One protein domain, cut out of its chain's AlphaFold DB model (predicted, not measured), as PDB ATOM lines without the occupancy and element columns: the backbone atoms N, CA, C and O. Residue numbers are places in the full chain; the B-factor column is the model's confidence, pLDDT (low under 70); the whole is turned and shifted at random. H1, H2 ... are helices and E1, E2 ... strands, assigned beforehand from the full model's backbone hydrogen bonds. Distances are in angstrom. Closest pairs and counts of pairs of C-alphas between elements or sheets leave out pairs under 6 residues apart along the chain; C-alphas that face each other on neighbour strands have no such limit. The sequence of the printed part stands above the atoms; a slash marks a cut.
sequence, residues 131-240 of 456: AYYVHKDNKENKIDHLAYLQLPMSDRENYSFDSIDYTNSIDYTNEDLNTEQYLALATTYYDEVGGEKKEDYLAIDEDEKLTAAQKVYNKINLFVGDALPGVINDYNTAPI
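AT A GLANCE: This is residues 131 to 240 of the 456 residues of an uncharacterized protein of Firmicutes bacterium CAG:631 (UniProt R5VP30). The model has two lobes: a small, strongly twisted sheet of three strands with the short helices H1 and H2 at one end, and a triangle of three longer helices at the other, where H4 and H5 run side by side and H3 crosses H5. A long link, residues 166 to 178, joins the lobes, and its residues 168 to 173 stick out; the last stretch, residues 228 to 240, has no named element. The printed part has 110 residues, with five named helices and three named strands in the order E1 E2 H1 H2 E3 H3 H4 H5; the sheet runs E2 E1 E3, antiparallel, and the class is mixed, helices and strands. The whole is compact, with a radius of gyration of the C-alphas of 14.8 A and spans of 47 by 37 by 24 A.

HOW THE PARTS SIT: E1, residues 131 to 135, and E2, residues 138 to 144, form a hairpin, with N 133 and O 143 at 2.8 A, within hydrogen-bond range. H1, residues 145 to 150, is on the sheet and over E1, at a height over the sheet of 9.5 A, and stands up from it at 45 degrees; the closest C-alphas of E1 and H1 are those of Ala 131 and His 145, 5.3 A apart. H2, residues 153 to 156, is not on the sheet. E3, residues 159 to 165, is antiparallel to E1, with N 132 and O 163 at 2.8 A, within hydrogen-bond range. E2, H1, H2 and E3 form a split strand-helix-strand unit, two strands running the same way with E1 between them, and its crossover is right-handed. H3, residues 179 to 193, and H4, residues 195 to 206, form a helical hairpin and touch, closest at the C-alphas of Tyr 190 and Lys 198, 5.0 A, opposite ways at 36 degrees, only just a steep tilt. H5, residues 212 to 227, touches H3, closest at the C-alphas of Ala 186 and Phe 223, 5.5 A, the same way at a steep tilt of 51 degrees. H4 and H5, also a helical hairpin, touch at a shallow tilt of 16 degrees, opposite ways, closest at the C-alphas of Ile 204 and Lys 215, 6.0 A. Every O i to N i+4 pair is within hydrogen-bond range in H1, H3 and H5, against 5 of 8 in H4; H2 is too short for such a pair.

IN THESE COORDINATES: E1 begins at C-alpha 131, (24.987, 25.206, -4.592), and is 13.8 A long; E2 is 15.1 A and E3 17.3 A. H1 is 8.6 A and H2 5.3 A. H3 is 20.6 A, H4 17.0 A, and H5 22.3 A, ending at C-alpha 227, (26.988, 31.801, -13.847).

THE WHOLE: The C-alphas farthest apart, those of Asn 138 and Glu 208, are 47.0 A apart. The printed part has no cut, and its one long link is that from E3 to H3, of 13 residues. Mean pLDDT of the printed part is 87.9, and it is under 70 in residues 167 to 175.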
ATOM      1  N   ALA A 131      23.573  25.473  -4.359       92.31
ATOM      2  CA  ALA A 131      24.987  25.206  -4.592       92.31
ATOM      3  C   ALA A 131      25.845  26.012  -3.613       92.31
ATOM      4  O   ALA A 131      25.508  27.151  -3.282       92.31
ATOM      5  N   TYR A 132      26.963  25.430  -3.193       95.00
ATOM      6  CA  TYR A 132      27.942  26.072  -2.333       95.00
ATOM      7  C   TYR A 132      29.310  26.150  -2.992       95.00
ATOM      8  O   TYR A 132      29.745  25.247  -3.711       95.00
ATOM      9  N   TYR A 133      30.007  27.232  -2.669       96.19
ATOM     10  CA  TYR A 133      31.326  27.559  -3.174       96.19
ATOM     11  C   TYR A 133      32.266  27.848  -2.010       96.19
ATOM     12  O   TYR A 133      31.885  28.496  -1.036       96.19
ATOM     13  N   VAL A 134      33.512  27.399  -2.124       96.62
ATOM     14  CA  VAL A 134      34.562  27.633  -1.126       96.62
ATOM     15  C   VAL A 134      35.696  28.454  -1.720       96.62
ATOM     16  O   VAL A 134      36.054  28.274  -2.886       96.62
ATOM     17  N   HIS A 135      36.275  29.356  -0.929       96.12
ATOM     18  CA  HIS A 135      37.434  30.131  -1.366       96.12
ATOM     19  C   HIS A 135      38.650  29.210  -1.568       96.12
ATOM     20  O   HIS A 135      38.986  28.404  -0.696       96.12
ATOM     21  N   LYS A 136      39.359  29.356  -2.692       93.06
ATOM     22  CA  LYS A 136      40.486  28.493  -3.092       93.06
ATOM     23  C   LYS A 136      41.615  28.477  -2.057       93.06
ATOM     24  O   LYS A 136      42.146  27.412  -1.752       93.06
ATOM     25  N   ASP A 137      41.920  29.638  -1.473       92.69
ATOM     26  CA  ASP A 137      42.969  29.780  -0.448       92.69
ATOM     27  C   ASP A 137      42.480  29.565   0.995       92.69
ATOM     28  O   ASP A 137      43.293  29.406   1.905       92.69
ATOM     29  N   ASN A 138      41.163  29.564   1.230       90.50
ATOM     30  CA  ASN A 138      40.589  29.354   2.556       90.50
ATOM     31  C   ASN A 138      39.295  28.545   2.451       90.50
ATOM     32  O   ASN A 138      38.202  29.099   2.332       90.50
ATOM     33  N   LYS A 139      39.433  27.224   2.556       87.56
ATOM     34  CA  LYS A 139      38.310  26.289   2.439       87.56
ATOM     35  C   LYS A 139      37.251  26.430   3.540       87.56
ATOM     36  O   LYS A 139      36.167  25.886   3.380       87.56
ATOM     37  N   GLU A 140      37.533  27.152   4.627       88.75
ATOM     38  CA  GLU A 140      36.537  27.454   5.666       88.75
ATOM     39  C   GLU A 140      35.574  28.578   5.247       88.75
ATOM     40  O   GLU A 140      34.484  28.702   5.801       88.75
ATOM     41  N   ASN A 141      35.943  29.388   4.249       92.50
ATOM     42  CA  ASN A 141      35.077  30.422   3.692       92.50
ATOM     43  C   ASN A 141      34.127  29.812   2.650       92.50
ATOM     44  O   ASN A 141      34.390  29.874   1.446       92.50
ATOM     45  N   LYS A 142      33.054  29.189   3.147       93.56
ATOM     46  CA  LYS A 142      31.962  28.601   2.362       93.56
ATOM     47  C   LYS A 142      30.809  29.599   2.233       93.56
ATOM     48  O   LYS A 142      30.325  30.115   3.237       93.56
ATOM     49  N   ILE A 143      30.362  29.842   1.004       95.56
ATOM     50  CA  ILE A 143      29.217  30.701   0.681       95.56
ATOM     51  C   ILE A 143      28.236  29.953  -0.223       95.56
ATOM     52  O   ILE A 143      28.638  29.063  -0.973       95.56
ATOM     53  N   ASP A 144      26.952  30.297  -0.154       94.81
ATOM     54  CA  ASP A 144      25.953  29.774  -1.087       94.81
ATOM     55  C   ASP A 144      26.006  30.487  -2.450       94.81
ATOM     56  O   ASP A 144      26.683  31.504  -2.637       94.81
ATOM     57  N   HIS A 145      25.285  29.939  -3.424       93.50
ATOM     58  CA  HIS A 145      25.234  30.462  -4.783       93.50
ATOM     59  C   HIS A 145      24.635  31.871  -4.884       93.50
ATOM     60  O   HIS A 145      25.045  32.622  -5.765       93.50
ATOM     61  N   LEU A 146      23.706  32.264  -4.006       93.50
ATOM     62  CA  LEU A 146      23.134  33.613  -4.029       93.50
ATOM     63  C   LEU A 146      24.171  34.638  -3.561       93.50
ATOM     64  O   LEU A 146      24.348  35.667  -4.210       93.50
ATOM     65  N   ALA A 147      24.905  34.336  -2.489       94.50
ATOM     66  CA  ALA A 147      26.025  35.146  -2.021       94.50
ATOM     67  C   ALA A 147      27.170  35.184  -3.048       94.50
ATOM     68  O   ALA A 147      27.741  36.243  -3.299       94.50
ATOM     69  N   TYR A 148      27.468  34.056  -3.701       94.75
ATOM     70  CA  TYR A 148      28.457  33.981  -4.778       94.75
ATOM     71  C   TYR A 148      28.083  34.865  -5.979       94.75
ATOM     72  O   TYR A 148      28.928  35.596  -6.494       94.75
ATOM     73  N   LEU A 149      26.810  34.871  -6.390       93.75
ATOM     74  CA  LEU A 149      26.313  35.735  -7.468       93.75
ATOM     75  C   LEU A 149      26.351  37.229  -7.105       93.75
ATOM     76  O   LEU A 149      26.391  38.066  -8.001       93.75
ATOM     77  N   GLN A 150      26.372  37.582  -5.818       92.94
ATOM     78  CA  GLN A 150      26.524  38.970  -5.368       92.94
ATOM     79  C   GLN A 150      27.981  39.454  -5.365       92.94
ATOM     80  O   GLN A 150      28.217  40.660  -5.272       92.94
ATOM     81  N   LEU A 151      28.962  38.551  -5.473       92.88
ATOM     82  CA  LEU A 151      30.365  38.941  -5.593       92.88
ATOM     83  C   LEU A 151      30.631  39.616  -6.949       92.88
ATOM     84  O   LEU A 151      30.048  39.196  -7.960       92.88
ATOM     85  N   PRO A 152      31.564  40.587  -7.007       91.25
ATOM     86  CA  PRO A 152      32.111  41.069  -8.270       91.25
ATOM     87  C   PRO A 152      32.637  39.906  -9.117       91.25
ATOM     88  O   PRO A 152      33.232  38.972  -8.576       91.25
ATOM     89  N   MET A 153      32.478  39.965 -10.444       86.56
ATOM     90  CA  MET A 153      32.920  38.871 -11.326       86.56
ATOM     91  C   MET A 153      34.401  38.490 -11.140       86.56
ATOM     92  O   MET A 153      34.728  37.310 -11.201       86.56
ATOM     93  N   SER A 154      35.278  39.459 -10.851       88.62
ATOM     94  CA  SER A 154      36.701  39.212 -10.558       88.62
ATOM     95  C   SER A 154      36.923  38.352  -9.315       88.62
ATOM     96  O   SER A 154      37.873  37.577  -9.254       88.62
ATOM     97  N   ASP A 155      36.053  38.487  -8.316       91.44
ATOM     98  CA  ASP A 155      36.220  37.839  -7.016       91.44
ATOM     99  C   ASP A 155      35.666  36.415  -7.043       91.44
ATOM    100  O   ASP A 155      36.150  35.546  -6.316       91.44
ATOM    101  N   ARG A 156      34.705  36.146  -7.937       92.06
ATOM    102  CA  ARG A 156      34.154  34.808  -8.187       92.06
ATOM    103  C   ARG A 156      35.226  33.815  -8.635       92.06
ATOM    104  O   ARG A 156      35.177  32.651  -8.244       92.06
ATOM    105  N   GLU A 157      36.247  34.269  -9.366       90.44
ATOM    106  CA  GLU A 157      37.377  33.425  -9.784       90.44
ATOM    107  C   GLU A 157      38.172  32.846  -8.602       90.44
ATOM    108  O   GLU A 157      38.847  31.826  -8.761       90.44
ATOM    109  N   ASN A 158      38.079  33.441  -7.410       94.31
ATOM    110  CA  ASN A 158      38.754  32.952  -6.205       94.31
ATOM    111  C   ASN A 158      37.987  31.837  -5.491       94.31
ATOM    112  O   ASN A 158      38.480  31.291  -4.507       94.31
ATOM    113  N   TYR A 159      36.809  31.466  -5.988       95.69
ATOM    114  CA  TYR A 159      35.983  30.411  -5.424       95.69
ATOM    115  C   TYR A 159      35.947  29.184  -6.341       95.69
ATOM    116  O   TYR A 159      36.148  29.260  -7.555       95.69
ATOM    117  N   SER A 160      35.731  28.017  -5.745       94.06
ATOM    118  CA  SER A 160      35.493  26.758  -6.449       94.06
ATOM    119  C   SER A 160      34.230  26.101  -5.925       94.06
ATOM    120  O   SER A 160      33.950  26.176  -4.728       94.06
ATOM    121  N   PHE A 161      33.503  25.442  -6.822       94.81
ATOM    122  CA  PHE A 161      32.367  24.600  -6.469       94.81
ATOM    123  C   PHE A 161      32.754  23.561  -5.409       94.81
ATOM    124  O   PHE A 161      33.817  22.942  -5.510       94.81
ATOM    125  N   ASP A 162      31.899  23.402  -4.402       93.75
ATOM    126  CA  ASP A 162      32.077  22.456  -3.297       93.75
ATOM    127  C   ASP A 162      31.000  21.369  -3.325       93.75
ATOM    128  O   ASP A 162      31.310  20.188  -3.477       93.75
ATOM    129  N   SER A 163      29.730  21.764  -3.205       90.25
ATOM    130  CA  SER A 163      28.605  20.833  -3.106       90.25
ATOM    131  C   SER A 163      27.293  21.451  -3.591       90.25
ATOM    132  O   SER A 163      27.167  22.673  -3.693       90.25
ATOM    133  N   ILE A 164      26.298  20.602  -3.855       88.44
ATOM    134  CA  ILE A 164      24.892  20.995  -4.021       88.44
ATOM    135  C   ILE A 164      24.100  20.339  -2.901       88.44
ATOM    136  O   ILE A 164      24.186  19.127  -2.726       88.44
ATOM    137  N   ASP A 165      23.293  21.134  -2.209       86.06
ATOM    138  CA  ASP A 165      22.260  20.624  -1.319       86.06
ATOM    139  C   ASP A 165      20.898  20.811  -1.987       86.06
ATOM    140  O   ASP A 165      20.512  21.915  -2.377       86.06
ATOM    141  N   TYR A 166      20.134  19.731  -2.078       76.69
ATOM    142  CA  TYR A 166      18.775  19.718  -2.630       76.69
ATOM    143  C   TYR A 166      17.721  20.031  -1.554       76.69
ATOM    144  O   TYR A 166      16.572  19.605  -1.642       76.69
ATOM    145  N   THR A 167      18.130  20.681  -0.458       57.12
ATOM    146  CA  THR A 167      17.372  20.672   0.800       57.12
ATOM    147  C   THR A 167      17.616  21.942   1.612       57.12
ATOM    148  O   THR A 167      18.469  21.980   2.489       57.12
ATOM    149  N   ASN A 168      16.810  22.974   1.387       45.75
ATOM    150  CA  ASN A 168      16.478  23.911   2.461       45.75
ATOM    151  C   ASN A 168      15.009  23.613   2.789       45.75
ATOM    152  O   ASN A 168      14.176  23.828   1.926       45.75
ATOM    153  N   SER A 169      14.569  23.095   3.930       35.00
ATOM    154  CA  SER A 169      15.179  22.771   5.218       35.00
ATOM    155  C   SER A 169      14.104  21.995   5.996       35.00
ATOM    156  O   SER A 169      12.994  22.503   6.088       35.00
ATOM    157  N   ILE A 170      14.407  20.831   6.581       35.09
ATOM    158  CA  ILE A 170      13.541  20.066   7.520       35.09
ATOM    159  C   ILE A 170      12.231  19.492   6.934       35.09
ATOM    160  O   ILE A 170      11.826  18.412   7.354       35.09
ATOM    161  N   ASP A 171      11.651  20.107   5.912       36.44
ATOM    162  CA  ASP A 171      10.573  19.551   5.109       36.44
ATOM    163  C   ASP A 171      11.181  19.093   3.781       36.44
ATOM    164  O   ASP A 171      11.649  19.906   2.989       36.44
ATOM    165  N   TYR A 172      11.232  17.781   3.532       41.50
ATOM    166  CA  TYR A 172      11.628  17.218   2.234       41.50
ATOM    167  C   TYR A 172      10.556  17.497   1.167       41.50
ATOM    168  O   TYR A 172      10.164  16.589   0.443       41.50
ATOM    169  N   THR A 173      10.040  18.722   1.068       44.69
ATOM    170  CA  THR A 173       9.268  19.179  -0.080       44.69
ATOM    171  C   THR A 173      10.272  19.491  -1.175       44.69
ATOM    172  O   THR A 173      11.010  20.473  -1.148       44.69
ATOM    173  N   ASN A 174      10.363  18.591  -2.143       52.38
ATOM    174  CA  ASN A 174      11.106  18.832  -3.361       52.38
ATOM    175  C   ASN A 174      10.290  19.868  -4.155       52.38
ATOM    176  O   ASN A 174       9.509  19.513  -5.026       52.38
ATOM    177  N   GLU A 175      10.343  21.138  -3.755       63.81
ATOM    178  CA  GLU A 175       9.606  22.219  -4.406       63.81
ATOM    179  C   GLU A 175      10.186  22.464  -5.803       63.81
ATOM    180  O   GLU A 175      11.391  22.307  -6.033       63.81
ATOM    181  N   ASP A 176       9.320  22.817  -6.756       71.00
ATOM    182  CA  ASP A 176       9.772  23.285  -8.065       71.00
ATOM    183  C   ASP A 176      10.710  24.483  -7.857       71.00
ATOM    184  O   ASP A 176      10.457  25.347  -7.010       71.00
ATOM    185  N   LEU A 177      11.797  24.547  -8.629       81.31
ATOM    186  CA  LEU A 177      12.681  25.710  -8.619       81.31
ATOM    187  C   LEU A 177      11.849  26.986  -8.820       81.31
ATOM    188  O   LEU A 177      11.006  27.042  -9.721       81.31
ATOM    189  N   ASN A 178      12.111  28.035  -8.034       85.94
ATOM    190  CA  ASN A 178      11.477  29.334  -8.248       85.94
ATOM    191  C   ASN A 178      11.986  29.952  -9.563       85.94
ATOM    192  O   ASN A 178      12.969  30.698  -9.599       85.94
ATOM    193  N   THR A 179      11.315  29.599 -10.659       86.88
ATOM    194  CA  THR A 179      11.697  29.998 -12.015       86.88
ATOM    195  C   THR A 179      11.701  31.514 -12.181       86.88
ATOM    196  O   THR A 179      12.610  32.037 -12.817       86.88
ATOM    197  N   GLU A 180      10.768  32.242 -11.563       89.50
ATOM    198  CA  GLU A 180      10.719  33.706 -11.630       89.50
ATOM    199  C   GLU A 180      11.957  34.347 -10.994       89.50
ATOM    200  O   GLU A 180      12.593  35.211 -11.602       89.50
ATOM    201  N   GLN A 181      12.352  33.880  -9.805       89.88
ATOM    202  CA  GLN A 181      13.564  34.354  -9.137       89.88
ATOM    203  C   GLN A 181      14.812  34.066  -9.981       89.88
ATOM    204  O   GLN A 181      15.649  34.949 -10.171       89.88
ATOM    205  N   TYR A 182      14.933  32.850 -10.517       90.69
ATOM    206  CA  TYR A 182      16.081  32.466 -11.338       90.69
ATOM    207  C   TYR A 182      16.127  33.206 -12.679       90.69
ATOM    208  O   TYR A 182      17.210  33.566 -13.137       90.69
ATOM    209  N   LEU A 183      14.981  33.511 -13.291       94.44
ATOM    210  CA  LEU A 183      14.917  34.342 -14.494       94.44
ATOM    211  C   LEU A 183      15.327  35.794 -14.215       94.44
ATOM    212  O   LEU A 183      16.005  36.402 -15.045       94.44
ATOM    213  N   ALA A 184      14.966  36.343 -13.052       94.81
ATOM    214  CA  ALA A 184      15.404  37.675 -12.634       94.81
ATOM    215  C   ALA A 184      16.924  37.728 -12.387       94.81
ATOM    216  O   ALA A 184      17.595  38.661 -12.842       94.81
ATOM    217  N   LEU A 185      17.482  36.700 -11.735       94.38
ATOM    218  CA  LEU A 185      18.932  36.544 -11.569       94.38
ATOM    219  C   LEU A 185      19.640  36.415 -12.923       94.38
ATOM    220  O   LEU A 185      20.628  37.109 -13.163       94.38
ATOM    221  N   ALA A 186      19.098  35.600 -13.831       95.62
ATOM    222  CA  ALA A 186      19.629  35.433 -15.179       95.62
ATOM    223  C   ALA A 186      19.644  36.752 -15.957       95.62
ATOM    224  O   ALA A 186      20.668  37.117 -16.524       95.62
ATOM    225  N   THR A 187      18.536  37.497 -15.937       95.25
ATOM    226  CA  THR A 187      18.433  38.798 -16.618       95.25
ATOM    227  C   THR A 187      19.501  39.762 -16.104       95.25
ATOM    228  O   THR A 187      20.241  40.338 -16.896       95.25
ATOM    229  N   THR A 188      19.648  39.861 -14.778       94.75
ATOM    230  CA  THR A 188      20.663  40.714 -14.138       94.75
ATOM    231  C   THR A 188      22.079  40.316 -14.562       94.75
ATOM    232  O   THR A 188      22.884  41.174 -14.917       94.75
ATOM    233  N   TYR A 189      22.373  39.015 -14.577       94.50
ATOM    234  CA  TYR A 189      23.673  38.489 -14.985       94.50
ATOM    235  C   TYR A 189      24.005  38.811 -16.450       94.50
ATOM    236  O   TYR A 189      25.086  39.323 -16.736       94.50
ATOM    237  N   TYR A 190      23.082  38.567 -17.385       96.06
ATOM    238  CA  TYR A 190      23.321  38.844 -18.806       96.06
ATOM    239  C   TYR A 190      23.352  40.343 -19.131       96.06
ATOM    240  O   TYR A 190      24.053  40.746 -20.061       96.06
ATOM    241  N   ASP A 191      22.654  41.181 -18.362       94.31
ATOM    242  CA  ASP A 191      22.784  42.638 -18.447       94.31
ATOM    243  C   ASP A 191      24.178  43.127 -18.023       94.31
ATOM    244  O   ASP A 191      24.694  44.064 -18.634       94.31
ATOM    245  N   GLU A 192      24.795  42.483 -17.027       91.75
ATOM    246  CA  GLU A 192      26.143  42.803 -16.538       91.75
ATOM    247  C   GLU A 192      27.245  42.300 -17.488       91.75
ATOM    248  O   GLU A 192      28.185  43.036 -17.789       91.75
ATOM    249  N   VAL A 193      27.129  41.061 -17.987       92.25
ATOM    250  CA  VAL A 193      28.120  40.449 -18.893       92.25
ATOM    251  C   VAL A 193      28.079  41.079 -20.291       92.25
ATOM    252  O   VAL A 193      29.124  41.378 -20.870       92.25
ATOM    253  N   GLY A 194      26.878  41.291 -20.841       92.50
ATOM    254  CA  GLY A 194      26.688  41.829 -22.190       92.50
ATOM    255  C   GLY A 194      27.228  40.936 -23.321       92.50
ATOM    256  O   GLY A 194      27.501  39.749 -23.145       92.50
ATOM    257  N   GLY A 195      27.362  41.527 -24.514       94.44
ATOM    258  CA  GLY A 195      27.950  40.882 -25.696       94.44
ATOM    259  C   GLY A 195      27.183  39.657 -26.209       94.44
ATOM    260  O   GLY A 195      25.975  39.544 -26.008       94.44
ATOM    261  N   GLU A 196      27.913  38.737 -26.846       93.94
ATOM    262  CA  GLU A 196      27.388  37.500 -27.454       93.94
ATOM    263  C   GLU A 196      26.561  36.671 -26.460       93.94
ATOM    264  O   GLU A 196      25.472  36.219 -26.785       93.94
ATOM    265  N   LYS A 197      26.988  36.588 -25.193       92.62
ATOM    266  CA  LYS A 197      26.252  35.869 -24.139       92.62
ATOM    267  C   LYS A 197      24.856  36.440 -23.878       92.62
ATOM    268  O   LYS A 197      23.908  35.694 -23.644       92.62
ATOM    269  N   LYS A 198      24.716  37.769 -23.905       95.88
ATOM    270  CA  LYS A 198      23.410  38.427 -23.771       95.88
ATOM    271  C   LYS A 198      22.549  38.203 -25.012       95.88
ATOM    272  O   LYS A 198      21.345  38.002 -24.878       95.88
ATOM    273  N   GLU A 199      23.156  38.244 -26.196       95.81
ATOM    274  CA  GLU A 199      22.469  37.962 -27.460       95.81
ATOM    275  C   GLU A 199      21.928  36.525 -27.482       95.81
ATOM    276  O   GLU A 199      20.748  36.341 -27.769       95.81
ATOM    277  N   ASP A 200      22.721  35.537 -27.056       94.31
ATOM    278  CA  ASP A 200      22.306  34.133 -26.937       94.31
ATOM    279  C   ASP A 200      21.129  33.950 -25.965       94.31
ATOM    280  O   ASP A 200      20.169  33.236 -26.263       94.31
ATOM    281  N   TYR A 201      21.160  34.627 -24.810       96.00
ATOM    282  CA  TYR A 201      20.067  34.590 -23.835       96.00
ATOM    283  C   TYR A 201      18.755  35.162 -24.393       96.00
ATOM    284  O   TYR A 201      17.683  34.603 -24.148       96.00
ATOM    285  N   LEU A 202      18.829  36.267 -25.145       95.69
ATOM    286  CA  LEU A 202      17.666  36.902 -25.772       95.69
ATOM    287  C   LEU A 202      17.151  36.101 -26.977       95.69
ATOM    288  O   LEU A 202      15.940  36.004 -27.168       95.69
ATOM    289  N   ALA A 203      18.041  35.462 -27.739       95.88
ATOM    290  CA  ALA A 203      17.683  34.638 -28.893       95.88
ATOM    291  C   ALA A 203      16.771  33.452 -28.522       95.88
ATOM    292  O   ALA A 203      15.964  33.016 -29.344       95.88
ATOM    293  N   ILE A 204      16.829  32.960 -27.276       95.44
ATOM    294  CA  ILE A 204      15.912  31.916 -26.785       95.44
ATOM    295  C   ILE A 204      14.448  32.388 -26.833       95.44
ATOM    296  O   ILE A 204      13.554  31.602 -27.156       95.44
ATOM    297  N   ASP A 205      14.185  33.665 -26.539       93.94
ATOM    298  CA  ASP A 205      12.827  34.214 -26.579       93.94
ATOM    299  C   ASP A 205      12.307  34.349 -28.021       93.94
ATOM    300  O   ASP A 205      11.096  34.245 -28.250       93.94
ATOM    301  N   GLU A 206      13.207  34.494 -28.995       94.38
ATOM    302  CA  GLU A 206      12.897  34.630 -30.423       94.38
ATOM    303  C   GLU A 206      12.706  33.283 -31.144       94.38
ATOM    304  O   GLU A 206      12.126  33.250 -32.229       94.38
ATOM    305  N   ASP A 207      13.118  32.155 -30.552       94.25
ATOM    306  CA  ASP A 207      12.945  30.839 -31.178       94.25
ATOM    307  C   ASP A 207      11.464  30.413 -31.192       94.25
ATOM    308  O   ASP A 207      10.869  30.047 -30.171       94.25
ATOM    309  N   GLU A 208      10.846  30.453 -32.372       92.38
ATOM    310  CA  GLU A 208       9.449  30.062 -32.593       92.38
ATOM    311  C   GLU A 208       9.199  28.553 -32.425       92.38
ATOM    312  O   GLU A 208       8.049  28.131 -32.293       92.38
ATOM    313  N   LYS A 209      10.247  27.718 -32.415       94.50
ATOM    314  CA  LYS A 209      10.112  26.263 -32.234       94.50
ATOM    315  C   LYS A 209       9.922  25.866 -30.774       94.50
ATOM    316  O   LYS A 209       9.506  24.737 -30.511       94.50
ATOM    317  N   LEU A 210      10.248  26.757 -29.837       92.00
ATOM    318  CA  LEU A 210      10.179  26.490 -28.406       92.00
ATOM    319  C   LEU A 210       8.836  26.935 -27.824       92.00
ATOM    320  O   LEU A 210       8.365  28.053 -28.042       92.00
ATOM    321  N   THR A 211       8.245  26.075 -27.001       91.75
ATOM    322  CA  THR A 211       7.116  26.453 -26.143       91.75
ATOM    323  C   THR A 211       7.566  27.430 -25.051       91.75
ATOM    324  O   THR A 211       8.746  27.490 -24.705       91.75
ATOM    325  N   ALA A 212       6.629  28.168 -24.447       89.25
ATOM    326  CA  ALA A 212       6.946  29.106 -23.363       89.25
ATOM    327  C   ALA A 212       7.691  28.434 -22.190       89.25
ATOM    328  O   ALA A 212       8.670  28.982 -21.690       89.25
ATOM    329  N   ALA A 213       7.288  27.219 -21.804       85.88
ATOM    330  CA  ALA A 213       7.961  26.453 -20.754       85.88
ATOM    331  C   ALA A 213       9.399  26.065 -21.145       85.88
ATOM    332  O   ALA A 213      10.324  26.225 -20.353       85.88
ATOM    333  N   GLN A 214       9.611  25.628 -22.392       90.56
ATOM    334  CA  GLN A 214      10.948  25.293 -22.894       90.56
ATOM    335  C   GLN A 214      11.872  26.512 -22.939       90.56
ATOM    336  O   GLN A 214      13.051  26.387 -22.622       90.56
ATOM    337  N   LYS A 215      11.347  27.697 -23.280       93.75
ATOM    338  CA  LYS A 215      12.116  28.950 -23.239       93.75
ATOM    339  C   LYS A 215      12.609  29.247 -21.828       93.75
ATOM    340  O   LYS A 215      13.798  29.489 -21.639       93.75
ATOM    341  N   VAL A 216      11.727  29.148 -20.832       91.75
ATOM    342  CA  VAL A 216      12.096  29.320 -19.418       91.75
ATOM    343  C   VAL A 216      13.183  28.324 -19.010       91.75
ATOM    344  O   VAL A 216      14.204  28.729 -18.454       91.75
ATOM    345  N   TYR A 217      13.017  27.044 -19.342       90.94
ATOM    346  CA  TYR A 217      13.972  26.005 -18.953       90.94
ATOM    347  C   TYR A 217      15.337  26.201 -19.613       90.94
ATOM    348  O   TYR A 217      16.364  26.102 -18.942       90.94
ATOM    349  N   ASN A 218      15.361  26.532 -20.904       93.62
ATOM    350  CA  ASN A 218      16.597  26.798 -21.634       93.62
ATOM    351  C   ASN A 218      17.330  28.018 -21.066       93.62
ATOM    352  O   ASN A 218      18.546  27.966 -20.896       93.62
ATOM    353  N   LYS A 219      16.601  29.082 -20.704       95.12
ATOM    354  CA  LYS A 219      17.174  30.280 -20.072       95.12
ATOM    355  C   LYS A 219      17.790  29.969 -18.710       95.12
ATOM    356  O   LYS A 219      18.879  30.458 -18.418       95.12
ATOM    357  N   ILE A 220      17.136  29.132 -17.902       94.12
ATOM    358  CA  ILE A 220      17.666  28.682 -16.607       94.12
ATOM    359  C   ILE A 220      18.899  27.796 -16.804       94.12
ATOM    360  O   ILE A 220      19.915  28.040 -16.163       94.12
ATOM    361  N   ASN A 221      18.855  26.820 -17.714       94.25
ATOM    362  CA  ASN A 221      20.000  25.950 -18.007       94.25
ATOM    363  C   ASN A 221      21.219  26.754 -18.470       94.25
ATOM    364  O   ASN A 221      22.318  26.541 -17.961       94.25
ATOM    365  N   LEU A 222      21.017  27.704 -19.390       95.19
ATOM    366  CA  LEU A 222      22.082  28.575 -19.876       95.19
ATOM    367  C   LEU A 222      22.651  29.424 -18.733       95.19
ATOM    368  O   LEU A 222      23.859  29.458 -18.535       95.19
ATOM    369  N   PHE A 223      21.789  30.068 -17.937       95.94
ATOM    370  CA  PHE A 223      22.215  30.856 -16.780       95.94
ATOM    371  C   PHE A 223      23.005  30.035 -15.757       95.94
ATOM    372  O   PHE A 223      24.074  30.465 -15.340       95.94
ATOM    373  N   VAL A 224      22.513  28.860 -15.361       94.75
ATOM    374  CA  VAL A 224      23.207  28.001 -14.395       94.75
ATOM    375  C   VAL A 224      24.553  27.542 -14.954       94.75
ATOM    376  O   VAL A 224      25.542  27.576 -14.230       94.75
ATOM    377  N   GLY A 225      24.630  27.187 -16.239       93.50
ATOM    378  CA  GLY A 225      25.888  26.780 -16.868       93.50
ATOM    379  C   GLY A 225      26.927  27.893 -16.927       93.50
ATOM    380  O   GLY A 225      28.107  27.649 -16.681       93.50
ATOM    381  N   ASP A 226      26.482  29.117 -17.190       93.12
ATOM    382  CA  ASP A 226      27.369  30.264 -17.329       93.12
ATOM    383  C   ASP A 226      27.766  30.897 -15.994       93.12
ATOM    384  O   ASP A 226      28.916  31.301 -15.821       93.12
ATOM    385  N   ALA A 227      26.816  31.031 -15.071       93.44
ATOM    386  CA  ALA A 227      26.988  31.801 -13.847       93.44
ATOM    387  C   ALA A 227      27.340  30.936 -12.632       93.44
ATOM    388  O   ALA A 227      27.909  31.465 -11.678       93.44
ATOM    389  N   LEU A 228      27.024  29.635 -12.645       94.06
ATOM    390  CA  LEU A 228      27.185  28.719 -11.512       94.06
ATOM    391  C   LEU A 228      28.063  27.507 -11.898       94.06
ATOM    392  O   LEU A 228      27.553  26.411 -12.156       94.06
ATOM    393  N   PRO A 229      29.398  27.675 -11.958       89.75
ATOM    394  CA  PRO A 229      30.290  26.622 -12.434       89.75
ATOM    395  C   PRO A 229      30.208  25.380 -11.541       89.75
ATOM    396  O   PRO A 229      30.266  25.482 -10.321       89.75
ATOM    397  N   GLY A 230      30.115  24.198 -12.156       87.62
ATOM    398  CA  GLY A 230      30.030  22.912 -11.449       87.62
ATOM    399  C   GLY A 230      28.618  22.482 -11.038       87.62
ATOM    400  O   GLY A 230      28.463  21.381 -10.525       87.62
ATOM    401  N   VAL A 231      27.594  23.306 -11.292       89.62
ATOM    402  CA  VAL A 231      26.198  22.999 -10.918       89.62
ATOM    403  C   VAL A 231      25.437  22.222 -11.996       89.62
ATOM    404  O   VAL A 231      24.450  21.544 -11.707       89.62
ATOM    405  N   ILE A 232      25.890  22.305 -13.245       86.44
ATOM    406  CA  ILE A 232      25.304  21.558 -14.357       86.44
ATOM    407  C   ILE A 232      25.526  20.054 -14.166       86.44
ATOM    408  O   ILE A 232      26.636  19.614 -13.870       86.44
ATOM    409  N   ASN A 233      24.465  19.273 -14.357       79.38
ATOM    410  CA  ASN A 233      24.500  17.814 -14.269       79.38
ATOM    411  C   ASN A 233      25.053  17.158 -15.555       79.38
ATOM    412  O   ASN A 233      25.308  17.820 -16.563       79.38
ATOM    413  N   ASP A 234      25.155  15.827 -15.556       78.25
ATOM    414  CA  ASP A 234      25.644  15.036 -16.699       78.25
ATOM    415  C   ASP A 234      24.787  15.159 -17.980       78.25
ATOM    416  O   ASP A 234      25.244  14.807 -19.068       78.25
ATOM    417  N   TYR A 235      23.559  15.681 -17.879       78.81
ATOM    418  CA  TYR A 235      22.676  15.970 -19.018       78.81
ATOM    419  C   TYR A 235      22.896  17.365 -19.611       78.81
ATOM    420  O   TYR A 235      22.169  17.766 -20.521       78.81
ATOM    421  N   ASN A 236      23.892  18.105 -19.120       83.94
ATOM    422  CA  ASN A 236      24.134  19.497 -19.475       83.94
ATOM    423  C   ASN A 236      22.942  20.419 -19.139       83.94
ATOM    424  O   ASN A 236      22.654  21.372 -19.866       83.94
ATOM    425  N   THR A 237      22.224  20.123 -18.053       87.62
ATOM    426  CA  THR A 237      21.117  20.943 -17.545       87.62
ATOM    427  C   THR A 237      21.371  21.387 -16.109       87.62
ATOM    428  O   THR A 237      22.171  20.790 -15.383       87.62
ATOM    429  N   ALA A 238      20.686  22.450 -15.681       90.31
ATOM    430  CA  ALA A 238      20.570  22.750 -14.259       90.31
ATOM    431  C   ALA A 238      19.935  21.547 -13.531       90.31
ATOM    432  O   ALA A 238      19.291  20.723 -14.184       90.31
ATOM    433  N   PRO A 239      20.098  21.406 -12.208       89.31
ATOM    434  CA  PRO A 239      19.598  20.239 -11.497       89.31
ATOM    435  C   PRO A 239      18.109  19.966 -11.774       89.31
ATOM    436  O   PRO A 239      17.253  20.827 -11.573       89.31
ATOM    437  N   ILE A 240      17.820  18.757 -12.260       87.88
ATOM    438  CA  ILE A 240      16.475  18.285 -12.617       87.88
ATOM    439  C   ILE A 240      16.081  17.074 -11.778       87.88
ATOM    440  O   ILE A 240      16.934  16.373 -11.228       87.88
TER     441      ILE A 240